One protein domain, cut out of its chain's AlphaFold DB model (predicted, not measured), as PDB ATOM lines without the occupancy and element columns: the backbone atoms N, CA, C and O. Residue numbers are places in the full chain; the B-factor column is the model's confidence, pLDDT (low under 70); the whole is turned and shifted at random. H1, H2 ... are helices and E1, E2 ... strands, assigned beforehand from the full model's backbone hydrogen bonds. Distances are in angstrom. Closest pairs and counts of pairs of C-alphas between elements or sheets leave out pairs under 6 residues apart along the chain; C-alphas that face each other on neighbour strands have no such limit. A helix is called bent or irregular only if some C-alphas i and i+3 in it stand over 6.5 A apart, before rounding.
ATOM      1  N   THR A  46     186.792 163.739 163.608       91.94
ATOM      2  CA  THR A  46     186.074 162.465 163.663       91.94
ATOM      3  C   THR A  46     185.197 162.404 164.920       91.94
ATOM      4  O   THR A  46     185.430 163.164 165.863       91.94
ATOM      5  N   PRO A  47     184.223 161.478 165.004       94.25
ATOM      6  CA  PRO A  47     183.413 161.334 166.211       94.25
ATOM      7  C   PRO A  47     184.260 161.043 167.459       94.25
ATOM      8  O   PRO A  47     183.963 161.563 168.532       94.25
ATOM      9  N   TYR A  48     185.354 160.288 167.313       93.12
ATOM     10  CA  TYR A  48     186.322 160.056 168.385       93.12
ATOM     11  C   TYR A  48     186.951 161.352 168.903       93.12
ATOM     12  O   TYR A  48     186.901 161.641 170.098       93.12
ATOM     13  N   GLU A  49     187.480 162.172 167.998       91.56
ATOM     14  CA  GLU A  49     188.091 163.459 168.339       91.56
ATOM     15  C   GLU A  49     187.064 164.444 168.917       91.56
ATOM     16  O   GLU A  49     187.374 165.159 169.867       91.56
ATOM     17  N   ALA A  50     185.829 164.442 168.404       93.62
ATOM     18  CA  ALA A  50     184.746 165.279 168.912       93.62
ATOM     19  C   ALA A  50     184.380 164.921 170.363       93.62
ATOM     20  O   ALA A  50     184.250 165.817 171.197       93.62
ATOM     21  N   VAL A  51     184.273 163.627 170.698       94.56
ATOM     22  CA  VAL A  51     184.018 163.184 172.080       94.56
ATOM     23  C   VAL A  51     185.155 163.611 173.011       94.56
ATOM     24  O   VAL A  51     184.885 164.120 174.099       94.56
ATOM     25  N   ILE A  52     186.415 163.473 172.592       92.12
ATOM     26  CA  ILE A  52     187.558 163.913 173.408       92.12
ATOM     27  C   ILE A  52     187.554 165.434 173.577       92.12
ATOM     28  O   ILE A  52     187.738 165.922 174.688       92.12
ATOM     29  N   CYS A  53     187.264 166.193 172.520       90.38
ATOM     30  CA  CYS A  53     187.122 167.645 172.593       90.38
ATOM     31  C   CYS A  53     186.022 168.058 173.587       90.38
ATOM     32  O   CYS A  53     186.228 168.955 174.408       90.38
ATOM     33  N   ILE A  54     184.879 167.359 173.578       91.81
ATOM     34  CA  ILE A  54     183.811 167.577 174.559       91.81
ATOM     35  C   ILE A  54     184.334 167.365 175.981       91.81
ATOM     36  O   ILE A  54     184.102 168.208 176.842       91.81
ATOM     37  N   ILE A  55     185.046 166.266 176.224       90.56
ATOM     38  CA  ILE A  55     185.545 165.899 177.554       90.56
ATOM     39  C   ILE A  55     186.618 166.869 178.054       90.56
ATOM     40  O   ILE A  55     186.570 167.270 179.211       90.56
ATOM     41  N   GLU A  56     187.579 167.227 177.205       86.75
ATOM     42  CA  GLU A  56     188.784 167.948 177.626       86.75
ATOM     43  C   GLU A  56     188.671 169.467 177.522       86.75
ATOM     44  O   GLU A  56     189.386 170.179 178.225       86.75
ATOM     45  N   ARG A  57     187.812 169.986 176.635       85.81
ATOM     46  CA  ARG A  57     187.761 171.426 176.327       85.81
ATOM     47  C   ARG A  57     186.408 172.071 176.603       85.81
ATOM     48  O   ARG A  57     186.371 173.240 176.986       85.81
ATOM     49  N   LEU A  58     185.306 171.350 176.398       87.94
ATOM     50  CA  LEU A  58     183.962 171.930 176.521       87.94
ATOM     51  C   LEU A  58     183.341 171.703 177.897       87.94
ATOM     52  O   LEU A  58     182.798 172.641 178.500       87.94
ATOM     53  N   ALA A  59     183.431 170.473 178.395       88.88
ATOM     54  CA  ALA A  59     182.943 170.119 179.711       88.88
ATOM     55  C   ALA A  59     183.726 170.872 180.800       88.88
ATOM     56  O   ALA A  59     184.902 171.198 180.621       88.88
ATOM     57  N   PRO A  60     183.089 171.184 181.944       88.12
ATOM     58  CA  PRO A  60     183.803 171.710 183.095       88.12
ATOM     59  C   PRO A  60     184.978 170.796 183.486       88.12
ATOM     60  O   PRO A  60     184.839 169.572 183.391       88.12
ATOM     61  N   PRO A  61     186.096 171.359 183.974       84.31
ATOM     62  CA  PRO A  61     187.170 170.565 184.559       84.31
ATOM     63  C   PRO A  61     186.621 169.591 185.606       84.31
ATOM     64  O   PRO A  61     185.667 169.913 186.320       84.31
ATOM     65  N   ASP A  62     187.187 168.386 185.648       85.00
ATOM     66  CA  ASP A  62     186.813 167.313 186.580       85.00
ATOM     67  C   ASP A  62     185.331 166.888 186.537       85.00
ATOM     68  O   ASP A  62     184.839 166.201 187.434       85.00
ATOM     69  N   TYR A  63     184.591 167.249 185.479       89.44
ATOM     70  CA  TYR A  63     183.196 166.831 185.318       89.44
ATOM     71  C   TYR A  63     183.063 165.302 185.222       89.44
ATOM     72  O   TYR A  63     182.125 164.699 185.761       89.44
ATOM     73  N   PHE A  64     184.023 164.663 184.555       90.69
ATOM     74  CA  PHE A  64     184.081 163.219 184.387       90.69
ATOM     75  C   PHE A  64     185.025 162.589 185.407       90.69
ATOM     76  O   PHE A  64     186.170 162.993 185.568       90.69
ATOM     77  N   SER A  65     184.547 161.534 186.061       89.88
ATOM     78  CA  SER A  65     185.328 160.742 187.020       89.88
ATOM     79  C   SER A  65     186.070 159.582 186.353       89.88
ATOM     80  O   SER A  65     187.123 159.146 186.825       89.88
ATOM     81  N   ASN A  66     185.516 159.072 185.250       90.00
ATOM     82  CA  ASN A  66     186.082 157.991 184.460       90.00
ATOM     83  C   ASN A  66     185.605 158.122 183.012       90.00
ATOM     84  O   ASN A  66     184.404 158.252 182.772       90.00
ATOM     85  N   VAL A  67     186.546 158.049 182.073       90.88
ATOM     86  CA  VAL A  67     186.260 157.885 180.648       90.88
ATOM     87  C   VAL A  67     187.114 156.745 180.115       90.88
ATOM     88  O   VAL A  67     188.319 156.732 180.379       90.88
ATOM     89  N   ARG A  68     186.497 155.835 179.358       92.69
ATOM     90  CA  ARG A  68     187.162 154.844 178.507       92.69
ATOM     91  C   ARG A  68     186.461 154.787 177.159       92.69
ATOM     92  O   ARG A  68     185.270 154.493 177.115       92.69
ATOM     93  N   LEU A  69     187.178 155.060 176.082       93.62
ATOM     94  CA  LEU A  69     186.647 154.998 174.727       93.62
ATOM     95  C   LEU A  69     187.513 154.056 173.899       93.62
ATOM     96  O   LEU A  69     188.735 154.130 173.986       93.62
ATOM     97  N   LYS A  70     186.874 153.227 173.078       93.06
ATOM     98  CA  LYS A  70     187.518 152.426 172.041       93.06
ATOM     99  C   LYS A  70     186.726 152.559 170.749       93.06
ATOM    100  O   LYS A  70     185.546 152.200 170.708       93.06
ATOM    101  N   ALA A  71     187.370 153.063 169.706       91.69
ATOM    102  CA  ALA A  71     186.804 153.189 168.369       91.69
ATOM    103  C   ALA A  71     187.661 152.429 167.357       91.69
ATOM    104  O   ALA A  71     188.871 152.303 167.529       91.69
ATOM    105  N   VAL A  72     187.035 151.945 166.290       86.12
ATOM    106  CA  VAL A  72     187.719 151.309 165.165       86.12
ATOM    107  C   VAL A  72     187.334 152.042 163.898       86.12
ATOM    108  O   VAL A  72     186.158 152.189 163.562       86.12
ATOM    109  N   TRP A  73     188.342 152.507 163.172       78.00
ATOM    110  CA  TRP A  73     188.125 153.216 161.927       78.00
ATOM    111  C   TRP A  73     189.303 153.097 160.981       78.00
ATOM    112  O   TRP A  73     190.455 153.164 161.384       78.00
ATOM    113  N   GLY A  74     189.021 152.934 159.687       70.31
ATOM    114  CA  GLY A  74     190.081 152.897 158.679       70.31
ATOM    115  C   GLY A  74     191.018 151.685 158.783       70.31
ATOM    116  O   GLY A  74     191.995 151.643 158.047       70.31
ATOM    117  N   GLY A  75     190.705 150.692 159.626       71.62
ATOM    118  CA  GLY A  75     191.611 149.585 159.968       71.62
ATOM    119  C   GLY A  75     192.539 149.890 161.151       71.62
ATOM    120  O   GLY A  75     193.362 149.051 161.486       71.62
ATOM    121  N   ALA A  76     192.400 151.060 161.776       77.81
ATOM    122  CA  ALA A  76     193.093 151.435 162.999       77.81
ATOM    123  C   ALA A  76     192.152 151.355 164.209       77.81
ATOM    124  O   ALA A  76     190.946 151.607 164.095       77.81
ATOM    125  N   GLU A  77     192.724 151.038 165.367       85.88
ATOM    126  CA  GLU A  77     192.057 151.126 166.663       85.88
ATOM    127  C   GLU A  77     192.498 152.398 167.388       85.88
ATOM    128  O   GLU A  77     193.666 152.784 167.345       85.88
ATOM    129  N   TYR A  78     191.553 153.041 168.063       85.31
ATOM    130  CA  TYR A  78     191.774 154.260 168.825       85.31
ATOM    131  C   TYR A  78     191.270 154.046 170.242       85.31
ATOM    132  O   TYR A  78     190.106 153.682 170.430       85.31
ATOM    133  N   GLU A  79     192.120 154.304 171.232       89.12
ATOM    134  CA  GLU A  79     191.778 154.155 172.642       89.12
ATOM    135  C   GLU A  79     192.042 155.440 173.426       89.12
ATOM    136  O   GLU A  79     193.095 156.067 173.312       89.12
ATOM    137  N   TYR A  80     191.071 155.810 174.260       87.62
ATOM    138  CA  TYR A  80     191.154 156.963 175.146       87.62
ATOM    139  C   TYR A  80     190.808 156.562 176.572       87.62
ATOM    140  O   TYR A  80     189.759 155.972 176.823       87.62
ATOM    141  N   SER A  81     191.649 156.963 177.525       86.81
ATOM    142  CA  SER A  81     191.359 156.871 178.956       86.81
ATOM    143  C   SER A  81     191.712 158.176 179.653       86.81
ATOM    144  O   SER A  81     192.836 158.646 179.523       86.81
ATOM    145  N   LEU A  82     190.791 158.754 180.435       81.94
ATOM    146  CA  LEU A  82     190.946 160.100 181.022       81.94
ATOM    147  C   LEU A  82     192.266 160.311 181.794       81.94
ATOM    148  O   LEU A  82     192.757 161.429 181.836       81.94
ATOM    149  N   ARG A  83     192.835 159.249 182.381       74.88
ATOM    150  CA  ARG A  83     194.016 159.296 183.266       74.88
ATOM    151  C   ARG A  83     195.287 158.661 182.687       74.88
ATOM    152  O   ARG A  83     196.239 158.470 183.430       74.88
ATOM    153  N   ALA A  84     195.284 158.263 181.418       74.00
ATOM    154  CA  ALA A  84     196.489 157.740 180.777       74.00
ATOM    155  C   ALA A  84     197.357 158.900 180.265       74.00
ATOM    156  O   ALA A  84     196.810 159.877 179.749       74.00
ATOM    157  N   GLU A  85     198.683 158.784 180.386       61.59
ATOM    158  CA  GLU A  85     199.620 159.662 179.675       61.59
ATOM    159  C   GLU A  85     199.413 159.504 178.163       61.59
ATOM    160  O   GLU A  85     199.219 158.390 177.670       61.59
ATOM    161  N   ARG A  86     199.380 160.622 177.432       64.19
ATOM    162  CA  ARG A  86     199.097 160.621 175.994       64.19
ATOM    163  C   ARG A  86     199.738 161.794 175.271       64.19
ATOM    164  O   ARG A  86     199.842 162.890 175.818       64.19
ATOM    165  N   GLU A  87     200.066 161.545 174.009       56.91
ATOM    166  CA  GLU A  87     200.370 162.587 173.035       56.91
ATOM    167  C   GLU A  87     199.138 163.491 172.833       56.91
ATOM    168  O   GLU A  87     198.009 162.988 172.732       56.91
ATOM    169  N   PRO A  88     199.316 164.821 172.778       59.22
ATOM    170  CA  PRO A  88     198.221 165.745 172.525       59.22
ATOM    171  C   PRO A  88     197.623 165.516 171.133       59.22
ATOM    172  O   PRO A  88     198.322 165.385 170.125       59.22
ATOM    173  N   ILE A  89     196.292 165.506 171.053       65.38
ATOM    174  CA  ILE A  89     195.598 165.501 169.764       65.38
ATOM    175  C   ILE A  89     195.680 166.923 169.205       65.38
ATOM    176  O   ILE A  89     194.855 167.768 169.539       65.38
ATOM    177  N   LEU A  90     196.652 167.180 168.322       59.16
ATOM    178  CA  LEU A  90     196.975 168.512 167.771       59.16
ATOM    179  C   LEU A  90     195.761 169.297 167.221       59.16
ATOM    180  O   LEU A  90     195.742 170.530 167.235       59.16
ATOM    181  N   MET A  91     194.724 168.601 166.738       60.16
ATOM    182  CA  MET A  91     193.482 169.230 166.261       60.16
ATOM    183  C   MET A  91     192.622 169.841 167.378       60.16
ATOM    184  O   MET A  91     191.832 170.742 167.106       60.16
ATOM    185  N   ILE A  92     192.762 169.371 168.617       61.69
ATOM    186  CA  ILE A  92     192.041 169.875 169.794       61.69
ATOM    187  C   ILE A  92     192.704 171.154 170.332       61.69
ATOM    188  O   ILE A  92     192.030 171.991 170.927       61.69
ATOM    189  N   ASP A  93     193.995 171.365 170.076       60.44
ATOM    190  CA  ASP A  93     194.728 172.529 170.597       60.44
ATOM    191  C   ASP A  93     194.395 173.840 169.873       60.44
ATOM    192  O   ASP A  93     194.559 174.921 170.432       60.44
ATOM    193  N   HIS A  94     193.842 173.756 168.661       59.56
ATOM    194  CA  HIS A  94     193.426 174.911 167.856       59.56
ATOM    195  C   HIS A  94     191.962 175.325 168.111       59.56
ATOM    196  O   HIS A  94     191.356 176.037 167.304       59.56
ATOM    197  N   TYR A  95     191.359 174.842 169.201       62.62
ATOM    198  CA  TYR A  95     189.940 175.033 169.485       62.62
ATOM    199  C   TYR A  95     189.588 176.495 169.805       62.62
ATOM    200  O   TYR A  95     190.302 177.188 170.531       62.62
ATOM    201  N   ARG A  96     188.458 176.968 169.265       62.00
ATOM    202  CA  ARG A  96     187.954 178.339 169.460       62.00
ATOM    203  C   ARG A  96     187.457 178.562 170.893       62.00
ATOM    204  O   ARG A  96     187.165 177.626 171.628       62.00
ATOM    205  N   THR A  97     187.335 179.823 171.305       57.53
ATOM    206  CA  THR A  97     186.896 180.153 172.671       57.53
ATOM    207  C   THR A  97     185.477 179.642 172.976       57.53
ATOM    208  O   THR A  97     184.589 179.646 172.122       57.53
ATOM    209  N   LYS A  98     185.241 179.235 174.233       57.72
ATOM    210  CA  LYS A  98     183.986 178.624 174.719       57.72
ATOM    211  C   LYS A  98     182.724 179.456 174.446       57.72
ATOM    212  O   LYS A  98     181.660 178.890 174.213       57.72
ATOM    213  N   LYS A  99     182.833 180.789 174.440       59.81
ATOM    214  CA  LYS A  99     181.690 181.711 174.303       59.81
ATOM    215  C   LYS A  99     180.971 181.577 172.952       59.81
ATOM    216  O   LYS A  99     179.760 181.766 172.893       59.81
ATOM    217  N   ASP A 100     181.687 181.177 171.903       67.62
ATOM    218  CA  ASP A 100     181.098 180.925 170.583       67.62
ATOM    219  C   ASP A 100     180.445 179.536 170.486       67.62
ATOM    220  O   ASP A 100     179.618 179.294 169.608       67.62
ATOM    221  N   CYS A 101     180.777 178.628 171.407       79.88
ATOM    222  CA  CYS A 101     180.381 177.224 171.349       79.88
ATOM    223  C   CYS A 101     179.000 176.970 171.963       79.88
ATOM    224  O   CYS A 101     178.264 176.128 171.457       79.88
ATOM    225  N   ASP A 102     178.600 177.721 172.994       85.12
ATOM    226  CA  ASP A 102     177.334 177.493 173.717       85.12
ATOM    227  C   ASP A 102     176.105 177.559 172.800       85.12
ATOM    228  O   ASP A 102     175.189 176.739 172.909       85.12
ATOM    229  N   ARG A 103     176.095 178.499 171.844       88.56
ATOM    230  CA  ARG A 103     175.018 178.604 170.848       88.56
ATOM    231  C   ARG A 103     174.918 177.331 170.013       88.56
ATOM    232  O   ARG A 103     173.825 176.797 169.852       88.56
ATOM    233  N   PHE A 104     176.039 176.846 169.488       90.81
ATOM    234  CA  PHE A 104     176.056 175.664 168.629       90.81
ATOM    235  C   PHE A 104     175.802 174.373 169.414       90.81
ATOM    236  O   PHE A 104     175.095 173.500 168.916       90.81
ATOM    237  N   LEU A 105     176.280 174.283 170.659       91.50
ATOM    238  CA  LEU A 105     175.958 173.190 171.579       91.50
ATOM    239  C   LEU A 105     174.453 173.127 171.837       91.50
ATOM    240  O   LEU A 105     173.856 172.055 171.760       91.50
ATOM    241  N   LYS A 106     173.817 174.278 172.086       92.06
ATOM    242  CA  LYS A 106     172.364 174.353 172.258       92.06
ATOM    243  C   LYS A 106     171.622 173.964 170.981       92.06
ATOM    244  O   LYS A 106     170.628 173.249 171.071       92.06
ATOM    245  N   THR A 107     172.102 174.394 169.813       93.81
ATOM    246  CA  THR A 107     171.521 174.005 168.521       93.81
ATOM    247  C   THR A 107     171.605 172.497 168.293       93.81
ATOM    248  O   THR A 107     170.604 171.901 167.914       93.81
ATOM    249  N   LEU A 108     172.760 171.868 168.528       93.94
ATOM    250  CA  LEU A 108     172.956 170.438 168.267       93.94
ATOM    251  C   LEU A 108     172.283 169.539 169.298       93.94
ATOM    252  O   LEU A 108     171.664 168.550 168.928       93.94
ATOM    253  N   PHE A 109     172.407 169.880 170.577       95.31
ATOM    254  CA  PHE A 109     172.093 168.962 171.668       95.31
ATOM    255  C   PHE A 109     170.946 169.441 172.556       95.31
ATOM    256  O   PHE A 109     170.682 168.842 173.594       95.31
ATOM    257  N   ALA A 110     170.262 170.527 172.184       93.31
ATOM    258  CA  ALA A 110     169.053 171.020 172.850       93.31
ATOM    259  C   ALA A 110     169.185 171.211 174.379       93.31
ATOM    260  O   ALA A 110     168.213 171.065 175.114       93.31
ATOM    261  N   GLY A 111     170.384 171.545 174.871       90.06
ATOM    262  CA  GLY A 111     170.639 171.748 176.303       90.06
ATOM    263  C   GLY A 111     170.791 170.463 177.127       90.06
ATOM    264  O   GLY A 111     170.695 170.523 178.351       90.06
ATOM    265  N   LYS A 112     171.027 169.317 176.477       93.00
ATOM    266  CA  LYS A 112     171.419 168.063 177.134       93.00
ATOM    267  C   LYS A 112     172.652 168.248 178.024       93.00
ATOM    268  O   LYS A 112     173.505 169.097 177.766       93.00
ATOM    269  N   ASP A 113     172.747 167.420 179.061       91.88
ATOM    270  CA  ASP A 113     173.947 167.341 179.890       91.88
ATOM    271  C   ASP A 113     175.097 166.632 179.150       91.88
ATOM    272  O   ASP A 113     174.908 166.007 178.107       91.88
ATOM    273  N   TRP A 114     176.322 166.742 179.669       92.81
ATOM    274  CA  TRP A 114     177.504 166.234 178.967       92.81
ATOM    275  C   TRP A 114     177.480 164.722 178.686       92.81
ATOM    276  O   TRP A 114     177.863 164.334 177.582       92.81
ATOM    277  N   PRO A 115     177.011 163.844 179.599       92.88
ATOM    278  CA  PRO A 115     176.859 162.423 179.295       92.88
ATOM    279  C   PRO A 115     175.846 162.167 178.180       92.88
ATOM    280  O   PRO A 115     176.114 161.338 177.312       92.88
ATOM    281  N   ALA A 116     174.719 162.885 178.160       93.12
ATOM    282  CA  ALA A 116     173.736 162.761 177.089       93.12
ATOM    283  C   ALA A 116     174.252 163.315 175.751       93.12
ATOM    284  O   ALA A 116     173.962 162.729 174.710       93.12
ATOM    285  N   ILE A 117     175.061 164.380 175.761       95.12
ATOM    286  CA  ILE A 117     175.763 164.878 174.566       95.12
ATOM    287  C   ILE A 117     176.699 163.796 174.014       95.12
ATOM    288  O   ILE A 117     176.632 163.473 172.831       95.12
ATOM    289  N   ILE A 118     177.542 163.195 174.861       95.69
ATOM    290  CA  ILE A 118     178.464 162.125 174.442       95.69
ATOM    291  C   ILE A 118     177.681 160.924 173.909       95.69
ATOM    292  O   ILE A 118     178.029 160.384 172.861       95.69
ATOM    293  N   SER A 119     176.600 160.541 174.589       94.94
ATOM    294  CA  SER A 119     175.707 159.477 174.136       94.94
ATOM    295  C   SER A 119     175.147 159.753 172.742       94.94
ATOM    296  O   SER A 119     175.169 158.875 171.881       94.94
ATOM    297  N   GLU A 120     174.704 160.980 172.477       96.25
ATOM    298  CA  GLU A 120     174.196 161.374 171.167       96.25
ATOM    299  C   GLU A 120     175.288 161.385 170.094       96.25
ATOM    300  O   GLU A 120     175.044 160.928 168.978       96.25
ATOM    301  N   VAL A 121     176.505 161.833 170.410       96.88
ATOM    302  CA  VAL A 121     177.616 161.749 169.453       96.88
ATOM    303  C   VAL A 121     177.908 160.292 169.096       96.88
ATOM    304  O   VAL A 121     177.974 159.943 167.917       96.88
ATOM    305  N   VAL A 122     178.003 159.429 170.110       95.50
ATOM    306  CA  VAL A 122     178.306 158.001 169.956       95.50
ATOM    307  C   VAL A 122     177.233 157.265 169.157       95.50
ATOM    308  O   VAL A 122     177.561 156.448 168.304       95.50
ATOM    309  N   THR A 123     175.958 157.558 169.407       93.56
ATOM    310  CA  THR A 123     174.837 156.799 168.825       93.56
ATOM    311  C   THR A 123     174.287 157.395 167.535       93.56
ATOM    312  O   THR A 123     173.731 156.672 166.717       93.56
ATOM    313  N   SER A 124     174.393 158.714 167.359       93.75
ATOM    314  CA  SER A 124     173.675 159.436 166.304       93.75
ATOM    315  C   SER A 124     174.572 160.256 165.387       93.75
ATOM    316  O   SER A 124     174.120 160.599 164.293       93.75
ATOM    317  N   TRP A 125     175.804 160.567 165.790       95.12
ATOM    318  CA  TRP A 125     176.790 161.283 164.969       95.12
ATOM    319  C   TRP A 125     178.046 160.455 164.704       95.12
ATOM    320  O   TRP A 125     179.118 160.990 164.441       95.12
ATOM    321  N   SER A 126     177.904 159.137 164.762       94.25
ATOM    322  CA  SER A 126     178.956 158.187 164.435       94.25
ATOM    323  C   SER A 126     178.412 157.148 163.462       94.25
ATOM    324  O   SER A 126     177.240 156.779 163.570       94.25
ATOM    325  N   PRO A 127     179.229 156.653 162.519       91.44
ATOM    326  CA  PRO A 127     178.841 155.502 161.720       91.44
ATOM    327  C   PRO A 127     178.561 154.280 162.597       91.44
ATOM    328  O   PRO A 127     179.181 154.088 163.645       91.44
ATOM    329  N   GLU A 128     177.660 153.424 162.133       87.62
ATOM    330  CA  GLU A 128     177.413 152.123 162.749       87.62
ATOM    331  C   GLU A 128     178.709 151.295 162.820       87.62
ATOM    332  O   GLU A 128     179.520 151.309 161.889       87.62
ATOM    333  N   GLY A 129     178.932 150.620 163.950       86.56
ATOM    334  CA  GLY A 129     180.145 149.837 164.207       86.56
ATOM    335  C   GLY A 129     181.417 150.655 164.480       86.56
ATOM    336  O   GLY A 129     182.462 150.066 164.744       86.56
ATOM    337  N   TYR A 130     181.354 151.994 164.454       90.38
ATOM    338  CA  TYR A 130     182.519 152.851 164.714       90.38
ATOM    339  C   TYR A 130     183.056 152.695 166.140       90.38
ATOM    340  O   TYR A 130     184.260 152.573 166.358       90.38
ATOM    341  N   TRP A 131     182.160 152.687 167.126       92.94
ATOM    342  CA  TRP A 131     182.517 152.503 168.528       92.94
ATOM    343  C   TRP A 131     182.498 151.023 168.887       92.94
ATOM    344  O   TRP A 131     181.527 150.330 168.600       92.94
ATOM    345  N   GLN A 132     183.542 150.559 169.567       93.06
ATOM    346  CA  GLN A 132     183.565 149.246 170.214       93.06
ATOM    347  C   GLN A 132     183.081 149.374 171.653       93.06
ATOM    348  O   GLN A 132     182.196 148.642 172.091       93.06
ATOM    349  N   THR A 133     183.615 150.364 172.373       93.44
ATOM    350  CA  THR A 133     183.144 150.739 173.706       93.44
ATOM    351  C   THR A 133     183.190 152.252 173.892       93.44
ATOM    352  O   THR A 133     184.095 152.929 173.408       93.44
ATOM    353  N   ALA A 134     182.220 152.796 174.620       93.50
ATOM    354  CA  ALA A 134     182.275 154.157 175.133       93.50
ATOM    355  C   ALA A 134     181.682 154.175 176.541       93.50
ATOM    356  O   ALA A 134     180.484 153.983 176.737       93.50
ATOM    357  N   VAL A 135     182.537 154.378 177.535       93.44
ATOM    358  CA  VAL A 135     182.179 154.439 178.948       93.44
ATOM    359  C   VAL A 135     182.520 155.823 179.460       93.44
ATOM    360  O   VAL A 135     183.676 156.239 179.438       93.44
ATOM    361  N   VAL A 136     181.519 156.516 179.978       91.19
ATOM    362  CA  VAL A 136     181.670 157.809 180.646       91.19
ATOM    363  C   VAL A 136     180.906 157.770 181.951       91.19
ATOM    364  O   VAL A 136     179.731 157.411 181.996       91.19
ATOM    365  N   ARG A 137     181.581 158.149 183.033       90.75
ATOM    366  CA  ARG A 137     180.998 158.246 184.370       90.75
ATOM    367  C   ARG A 137     181.260 159.624 184.940       90.75
ATOM    368  O   ARG A 137     182.394 160.106 184.929       90.75
ATOM    369  N   THR A 138     180.236 160.219 185.520       89.06
ATOM    370  CA  THR A 138     180.324 161.497 186.219       89.06
ATOM    371  C   THR A 138     180.244 161.269 187.720       89.06
ATOM    372  O   THR A 138     179.636 160.308 188.203       89.06
ATOM    373  N   HIS A 139     180.865 162.173 188.466       77.12
ATOM    374  CA  HIS A 139     180.655 162.265 189.899       77.12
ATOM    375  C   HIS A 139     180.561 163.741 190.272       77.12
ATOM    376  O   HIS A 139     181.562 164.392 190.548       77.12
ATOM    377  N   GLN A 140     179.347 164.284 190.222       72.50
ATOM    378  CA  GLN A 140     179.091 165.701 190.463       72.50
ATOM    379  C   GLN A 140     178.191 165.867 191.683       72.50
ATOM    380  O   GLN A 140     177.054 165.403 191.680       72.50
ATOM    381  N   ARG A 141     178.677 166.565 192.719       65.56
ATOM    382  CA  ARG A 141     177.877 166.984 193.893       65.56
ATOM    383  C   ARG A 141     177.038 165.844 194.510       65.56
ATOM    384  O   ARG A 141     175.863 166.026 194.816       65.56
ATOM    385  N   GLY A 142     177.619 164.647 194.626       65.94
ATOM    386  CA  GLY A 142     176.949 163.455 195.166       65.94
ATOM    387  C   GLY A 142     176.002 162.728 194.200       65.94
ATOM    388  O   GLY A 142     175.515 161.651 194.531       65.94
ATOM    389  N   ARG A 143     175.766 163.255 192.990       71.81
ATOM    390  CA  ARG A 143     175.029 162.567 191.923       71.81
ATOM    391  C   ARG A 143     175.992 161.829 190.998       71.81
ATOM    392  O   ARG A 143     176.975 162.390 190.509       71.81
ATOM    393  N   ARG A 144     175.687 160.554 190.763       79.19
ATOM    394  CA  ARG A 144     176.382 159.685 189.810       79.19
ATOM    395  C   ARG A 144     175.501 159.529 188.580       79.19
ATOM    396  O   ARG A 144     174.353 159.114 188.708       79.19
ATOM    397  N   SER A 145     176.042 159.830 187.408       81.19
ATOM    398  CA  SER A 145     175.447 159.429 186.134       81.19
ATOM    399  C   SER A 145     176.488 158.699 185.297       81.19
ATOM    400  O   SER A 145     177.696 158.918 185.432       81.19
ATOM    401  N   SER A 146     176.031 157.782 184.452       83.19
ATOM    402  CA  SER A 146     176.910 157.052 183.546       83.19
ATOM    403  C   SER A 146     176.234 156.810 182.215       83.19
ATOM    404  O   SER A 146     175.063 156.441 182.180       83.19
ATOM    405  N   PHE A 147     177.007 156.941 181.146       87.50
ATOM    406  CA  PHE A 147     176.672 156.411 179.837       87.50
ATOM    407  C   PHE A 147     177.648 155.278 179.509       87.50
ATOM    408  O   PHE A 147     178.855 155.384 179.750       87.50
ATOM    409  N   MET A 148     177.102 154.172 179.014       88.31
ATOM    410  CA  MET A 148     177.856 152.994 178.614       88.31
ATOM    411  C   MET A 148     177.305 152.500 177.286       88.31
ATOM    412  O   MET A 148     176.118 152.210 177.167       88.31
ATOM    413  N   TYR A 149     178.188 152.407 176.307       90.00
ATOM    414  CA  TYR A 149     177.942 151.787 175.022       90.00
ATOM    415  C   TYR A 149     178.954 150.666 174.833       90.00
ATOM    416  O   TYR A 149     180.148 150.853 175.086       90.00
ATOM    417  N   GLN A 150     178.472 149.522 174.370       86.38
ATOM    418  CA  GLN A 150     179.291 148.392 173.968       86.38
ATOM    419  C   GLN A 150     178.672 147.797 172.711       86.38
ATOM    420  O   GLN A 150     177.482 147.478 172.697       86.38
ATOM    421  N   ASN A 151     179.470 147.687 171.653       79.38
ATOM    422  CA  ASN A 151     179.025 147.036 170.434       79.38
ATOM    423  C   ASN A 151     178.896 145.528 170.694       79.38
ATOM    424  O   ASN A 151     179.848 144.894 171.150       79.38
TER     425      ASN A 151
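AT A GLANCE: This is residues 46 to 151 of the 157 residues of an uncharacterized protein of Candidatus Buchananbacteria bacterium (UniProt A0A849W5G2). A four-stranded antiparallel sheet, made of the hairpins E1-E2 and E3-E4 side by side, forms a wall with helices H1 and H4 packed side by side over one face and the other face bare. H2 and H3 lie farther out, off the sheet, with H2 by H1 and H3 near one end of both H1 and H4. The 106 printed residues hold four named helices and four named strands, in the order H1 E1 E2 H2 H3 H4 E3 E4; the sheet's order is E2 - E1 - E3 - E4, and the class is mixed, helices and strands. The whole is compact and rounded, with a radius of gyration of the C-alphas of 13.5 A and spans of 36 by 32 by 29 A.

IN THESE COORDINATES: Find C-alpha 64 at (184.081, 163.219, 184.387); from there E1, residues 64 to 73, runs 24.9 A. E2 follows at residues 76 to 81, 16.9 A long. E3, residues 131 to 140, spans 25.8 A, and E4, residues 143 to 150, spans 23.3 A and ends at (179.291, 148.392, 173.968). For the helices, start at C-alpha 47, (183.413, 161.334, 166.211), where H1, residues 47 to 58, begins its 14.8 A. H4, residues 114 to 124, is 14.9 A long, H3, residues 98 to 109, is 15.6 A, and H2, residues 90 to 93, is 5.4 A. H3 is only just irregular: C-alphas 100 and 103 are 6.51 A apart.

HOW THE PARTS SIT: Begin at the inner strands E1 and E3, antiparallel, where N 68 and O 135 are within hydrogen-bond range at 2.9 A. In the hairpin E1 and E2, look for N 71 and O 78 at 2.9 A; in the hairpin E3 and E4, for N 136 and O 147 at 2.9 A. H1 and H4 are on the same face in two layers, helices over one face of a sheet. H1 lies over E1 at a height over the sheet of 10.0 A, with C-alphas 48 and 71 closest at 6.9 A. H4 lies over E3 and E4 at 9.0 A, with C-alphas 115 and 147 its closest to E4 at 6.0 A. Both run along the strands. H1 and H4 touch at a shallow tilt of 13 degrees, opposite ways; their closest C-alphas, Val 51 and Ile 118, are 6.1 A apart. H2 only just touches H1, with 3 pairs of C-alphas within 8 A, the closest Cys 53 and Ile 92 at 6.1 A. H3 is close but not clearly touching to H4, its closest C-alphas being Phe 109 and Ile 117 at 6.2 A. Every O i to N i+4 pair is within hydrogen-bond range in H1 and H4, and 6 of 8 in H3; H2 is too short for one.

THE WHOLE: The farthest C-alphas, those of Gly 75 and Gly 142, are 40.6 A apart. The printed part has no cut and no long link. Mean pLDDT of the printed part is 84.0; look for values under 70 at residues 85 to 100 and 141 to 142.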